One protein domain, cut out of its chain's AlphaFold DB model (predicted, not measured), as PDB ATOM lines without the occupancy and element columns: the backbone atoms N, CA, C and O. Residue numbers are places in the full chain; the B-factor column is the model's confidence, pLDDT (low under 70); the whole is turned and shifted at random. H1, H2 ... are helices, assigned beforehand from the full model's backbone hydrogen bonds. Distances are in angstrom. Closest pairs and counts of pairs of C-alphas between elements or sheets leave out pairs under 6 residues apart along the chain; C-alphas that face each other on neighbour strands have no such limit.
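What this domain is: This is residues 65 to 107 of the 187 residues of an uncharacterized protein of Helicobacter apodemus (UniProt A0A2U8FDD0). This model has little regular structure: a loose, open loop of chain runs from residue 65 to the tiny helix H1, folds back, and ends in the helix H2, whose residues 94 to 102 stick out with the tail 103 to 107. The printed part has 43 residues, with two named helices, H1 then H2, and no named strand. Its class is all helix, though the named elements hold only 15 residues. It is loose, with a radius of gyration of the C-alphas of 12.2 A, and flat, spanning 35 by 29 by 14 A.

Where its parts are: Residues 65 to 78 hold no named element. H1 is residues 79 to 82, beginning at C-alpha 79 (152.421, 106.653, 67.830). H2 is residues 92 to 102, 15.4 A long, ending at C-alpha 102 (157.374, 100.902, 86.693).

How they stand to each other: H1 and H2 are apart, joined by a short link of 9 residues. In H2 every O i to N i+4 pair is within hydrogen-bond range; H1 is too short for such a pair.

The domain as a whole: The C-alphas of Ile 65 and Ala 107, the two farthest apart, are 38.6 A apart. The printed part has no cut. Residues 65 to 69 have pLDDT under 70.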
ATOM      1  N   ILE A  65     139.905  78.296  71.895       39.53
ATOM      2  CA  ILE A  65     139.908  79.757  71.806       39.53
ATOM      3  C   ILE A  65     141.346  80.178  72.106       39.53
ATOM      4  O   ILE A  65     141.718  80.437  73.248       39.53
ATOM      5  N   GLN A  66     142.194  80.180  71.078       45.41
ATOM      6  CA  GLN A  66     143.450  80.897  71.121       45.41
ATOM      7  C   GLN A  66     143.048  82.353  71.290       45.41
ATOM      8  O   GLN A  66     142.530  82.975  70.364       45.41
ATOM      9  N   LYS A  67     143.190  82.859  72.515       57.75
ATOM     10  CA  LYS A  67     143.001  84.267  72.842       57.75
ATOM     11  C   LYS A  67     143.882  85.058  71.878       57.75
ATOM     12  O   LYS A  67     145.105  85.022  72.000       57.75
ATOM     13  N   LEU A  68     143.269  85.663  70.863       57.62
ATOM     14  CA  LEU A  68     143.985  86.369  69.810       57.62
ATOM     15  C   LEU A  68     144.853  87.451  70.470       57.62
ATOM     16  O   LEU A  68     144.349  88.265  71.240       57.62
ATOM     17  N   ASN A  69     146.164  87.423  70.219       69.62
ATOM     18  CA  ASN A  69     147.113  88.401  70.754       69.62
ATOM     19  C   ASN A  69     147.056  89.685  69.913       69.62
ATOM     20  O   ASN A  69     147.976  89.977  69.151       69.62
ATOM     21  N   ILE A  70     145.927  90.385  69.988       71.50
ATOM     22  CA  ILE A  70     145.655  91.618  69.248       71.50
ATOM     23  C   ILE A  70     145.611  92.765  70.258       71.50
ATOM     24  O   ILE A  70     144.985  92.640  71.310       71.50
ATOM     25  N   SER A  71     146.275  93.870  69.926       77.19
ATOM     26  CA  SER A  71     146.193  95.142  70.643       77.19
ATOM     27  C   SER A  71     145.590  96.176  69.696       77.19
ATOM     28  O   SER A  71     146.019  96.279  68.546       77.19
ATOM     29  N   ILE A  72     144.561  96.889  70.154       81.75
ATOM     30  CA  ILE A  72     143.920  97.977  69.413       81.75
ATOM     31  C   ILE A  72     144.204  99.250  70.199       81.75
ATOM     32  O   ILE A  72     143.766  99.385  71.337       81.75
ATOM     33  N   GLN A  73     144.953 100.162  69.589       80.56
ATOM     34  CA  GLN A  73     145.335 101.441  70.180       80.56
ATOM     35  C   GLN A  73     145.008 102.550  69.181       80.56
ATOM     36  O   GLN A  73     145.251 102.399  67.982       80.56
ATOM     37  N   SER A  74     144.474 103.675  69.656       87.19
ATOM     38  CA  SER A  74     144.306 104.849  68.791       87.19
ATOM     39  C   SER A  74     145.672 105.426  68.402       87.19
ATOM     40  O   SER A  74     146.653 105.265  69.132       87.19
ATOM     41  N   LEU A  75     145.754 106.148  67.280       86.75
ATOM     42  CA  LEU A  75     147.008 106.780  66.839       86.75
ATOM     43  C   LEU A  75     147.590 107.718  67.912       86.75
ATOM     44  O   LEU A  75     148.795 107.723  68.156       86.75
ATOM     45  N   SER A  76     146.714 108.466  68.591       89.75
ATOM     46  CA  SER A  76     147.093 109.392  69.665       89.75
ATOM     47  C   SER A  76     147.690 108.686  70.885       89.75
ATOM     48  O   SER A  76     148.651 109.186  71.456       89.75
ATOM     49  N   GLN A  77     147.168 107.509  71.247       84.00
ATOM     50  CA  GLN A  77     147.617 106.713  72.398       84.00
ATOM     51  C   GLN A  77     148.801 105.791  72.073       84.00
ATOM     52  O   GLN A  77     149.447 105.283  72.984       84.00
ATOM     53  N   SER A  78     149.092 105.576  70.787       87.56
ATOM     54  CA  SER A  78     150.189 104.732  70.304       87.56
ATOM     55  C   SER A  78     151.348 105.585  69.788       87.56
ATOM     56  O   SER A  78     152.197 106.016  70.569       87.56
ATOM     57  N   PHE A  79     151.371 105.877  68.488       88.25
ATOM     58  CA  PHE A  79     152.421 106.653  67.830       88.25
ATOM     59  C   PHE A  79     152.592 108.045  68.445       88.25
ATOM     60  O   PHE A  79     153.718 108.498  68.616       88.25
ATOM     61  N   GLY A  80     151.494 108.694  68.839       90.56
ATOM     62  CA  GLY A  80     151.536 110.006  69.491       90.56
ATOM     63  C   GLY A  80     152.281 110.010  70.830       90.56
ATOM     64  O   GLY A  80     152.843 111.034  71.207       90.56
ATOM     65  N   VAL A  81     152.332 108.869  71.526       88.94
ATOM     66  CA  VAL A  81     153.038 108.721  72.809       88.94
ATOM     67  C   VAL A  81     154.442 108.156  72.613       88.94
ATOM     68  O   VAL A  81     155.397 108.641  73.218       88.94
ATOM     69  N   SER A  82     154.578 107.105  71.801       88.62
ATOM     70  CA  SER A  82     155.814 106.320  71.703       88.62
ATOM     71  C   SER A  82     156.686 106.665  70.490       88.62
ATOM     72  O   SER A  82     157.874 106.350  70.493       88.62
ATOM     73  N   GLY A  83     156.108 107.249  69.435       90.75
ATOM     74  CA  GLY A  83     156.738 107.395  68.119       90.75
ATOM     75  C   GLY A  83     156.930 106.077  67.354       90.75
ATOM     76  O   GLY A  83     157.593 106.066  66.320       90.75
ATOM     77  N   ARG A  84     156.379 104.955  67.842       88.62
ATOM     78  CA  ARG A  84     156.559 103.616  67.256       88.62
ATOM     79  C   ARG A  84     155.331 103.144  66.490       88.62
ATOM     80  O   ARG A  84     154.203 103.287  66.963       88.62
ATOM     81  N   LEU A  85     155.574 102.530  65.331       88.94
ATOM     82  CA  LEU A  85     154.555 101.929  64.458       88.94
ATOM     83  C   LEU A  85     154.680 100.403  64.343       88.94
ATOM     84  O   LEU A  85     153.843  99.769  63.705       88.94
ATOM     85  N   ASP A  86     155.711  99.800  64.932       86.69
ATOM     86  CA  ASP A  86     155.896  98.354  64.903       86.69
ATOM     87  C   ASP A  86     154.929  97.642  65.860       86.69
ATOM     88  O   ASP A  86     154.735  98.046  67.009       86.69
ATOM     89  N   SER A  87     154.297  96.572  65.374       85.31
ATOM     90  CA  SER A  87     153.287  95.829  66.132       85.31
ATOM     91  C   SER A  87     153.893  94.992  67.257       85.31
ATOM     92  O   SER A  87     153.184  94.656  68.208       85.31
ATOM     93  N   GLU A  88     155.194  94.669  67.195       86.31
ATOM     94  CA  GLU A  88     155.852  93.955  68.283       86.31
ATOM     95  C   GLU A  88     155.824  94.753  69.578       86.31
ATOM     96  O   GLU A  88     155.533  94.165  70.618       86.31
ATOM     97  N   TYR A  89     156.071  96.064  69.524       88.12
ATOM     98  CA  TYR A  89     156.071  96.921  70.706       88.12
ATOM     99  C   TYR A  89     154.745  96.871  71.483       88.12
ATOM    100  O   TYR A  89     154.761  96.801  72.710       88.12
ATOM    101  N   TYR A  90     153.611  96.804  70.780       86.88
ATOM    102  CA  TYR A  90     152.265  96.815  71.372       86.88
ATOM    103  C   TYR A  90     151.736  95.428  71.777       86.88
ATOM    104  O   TYR A  90     150.544  95.260  72.033       86.88
ATOM    105  N   GLN A  91     152.587  94.398  71.836       86.38
ATOM    106  CA  GLN A  91     152.161  93.105  72.376       86.38
ATOM    107  C   GLN A  91     151.885  93.212  73.882       86.38
ATOM    108  O   GLN A  91     152.725  93.682  74.650       86.38
ATOM    109  N   VAL A  92     150.766  92.633  74.331       85.81
ATOM    110  CA  VAL A  92     150.296  92.660  75.735       85.81
ATOM    111  C   VAL A  92     151.368  92.222  76.746       85.81
ATOM    112  O   VAL A  92     151.405  92.691  77.882       85.81
ATOM    113  N   LYS A  93     152.266  91.309  76.358       86.44
ATOM    114  CA  LYS A  93     153.362  90.851  77.225       86.44
ATOM    115  C   LYS A  93     154.350  91.973  77.577       86.44
ATOM    116  O   LYS A  93     154.850  91.992  78.696       86.44
ATOM    117  N   TYR A  94     154.611  92.906  76.661       89.38
ATOM    118  CA  TYR A  94     155.533  94.014  76.906       89.38
ATOM    119  C   TYR A  94     154.886  95.106  77.752       89.38
ATOM    120  O   TYR A  94     155.533  95.584  78.677       89.38
ATOM    121  N   GLU A  95     153.600  95.403  77.536       86.50
ATOM    122  CA  GLU A  95     152.833  96.304  78.411       86.50
ATOM    123  C   GLU A  95     152.849  95.811  79.870       86.50
ATOM    124  O   GLU A  95     153.122  96.576  80.796       86.50
ATOM    125  N   ARG A  96     152.637  94.503  80.088       90.31
ATOM    126  CA  ARG A  96     152.729  93.891  81.426       90.31
ATOM    127  C   ARG A  96     154.123  94.023  82.031       90.31
ATOM    128  O   ARG A  96     154.239  94.394  83.197       90.31
ATOM    129  N   ASN A  97     155.169  93.725  81.262       93.25
ATOM    130  CA  ASN A  97     156.548  93.847  81.737       93.25
ATOM    131  C   ASN A  97     156.874  95.296  82.121       93.25
ATOM    132  O   ASN A  97     157.474  95.535  83.167       93.25
ATOM    133  N   GLU A  98     156.442  96.264  81.312       91.56
ATOM    134  CA  GLU A  98     156.649  97.682  81.587       91.56
ATOM    135  C   GLU A  98     155.915  98.127  82.859       91.56
ATOM    136  O   GLU A  98     156.503  98.825  83.685       91.56
ATOM    137  N   ALA A  99     154.675  97.676  83.071       92.75
ATOM    138  CA  ALA A  99     153.935  97.945  84.304       92.75
ATOM    139  C   ALA A  99     154.654  97.385  85.545       92.75
ATOM    140  O   ALA A  99     154.761  98.073  86.560       92.75
ATOM    141  N   VAL A 100     155.204  96.166  85.458       96.38
ATOM    142  CA  VAL A 100     155.989  95.560  86.547       96.38
ATOM    143  C   VAL A 100     157.246  96.377  86.839       96.38
ATOM    144  O   VAL A 100     157.490  96.701  88.001       96.38
ATOM    145  N   ILE A 101     158.009  96.766  85.813       94.75
ATOM    146  CA  ILE A 101     159.219  97.589  85.976       94.75
ATOM    147  C   ILE A 101     158.870  98.928  86.640       94.75
ATOM    148  O   ILE A 101     159.512  99.315  87.614       94.75
ATOM    149  N   LYS A 102     157.813  99.599  86.168       94.56
ATOM    150  CA  LYS A 102     157.374 100.902  86.693       94.56
ATOM    151  C   LYS A 102     156.766 100.841  88.096       94.56
ATOM    152  O   LYS A 102     156.680 101.871  88.754       94.56
ATOM    153  N   SER A 103     156.355  99.660  88.563       97.19
ATOM    154  CA  SER A 103     155.850  99.463  89.931       97.19
ATOM    155  C   SER A 103     156.946  99.506  91.008       97.19
ATOM    156  O   SER A 103     156.644  99.501  92.203       97.19
ATOM    157  N   LYS A 104     158.219  99.514  90.601       96.75
ATOM    158  CA  LYS A 104     159.402  99.590  91.468       96.75
ATOM    159  C   LYS A 104     160.171 100.878  91.176       96.75
ATOM    160  O   LYS A 104     159.959 101.454  90.117       96.75
ATOM    161  N   PRO A 105     161.081 101.336  92.055       96.75
ATOM    162  CA  PRO A 105     162.018 102.396  91.694       96.75
ATOM    163  C   PRO A 105     162.768 102.028  90.410       96.75
ATOM    164  O   PRO A 105     163.389 100.968  90.331       96.75
ATOM    165  N   TYR A 106     162.677 102.889  89.401       94.81
ATOM    166  CA  TYR A 106     163.288 102.683  88.093       94.81
ATOM    167  C   TYR A 106     163.887 103.991  87.585       94.81
ATOM    168  O   TYR A 106     163.447 105.079  87.951       94.81
ATOM    169  N   ALA A 107     164.871 103.874  86.702       94.56
ATOM    170  CA  ALA A 107     165.441 104.993  85.970       94.56
ATOM    171  C   ALA A 107     165.760 104.541  84.544       94.56
ATOM    172  O   ALA A 107     166.048 103.364  84.301       94.56
TER     173      ALA A 107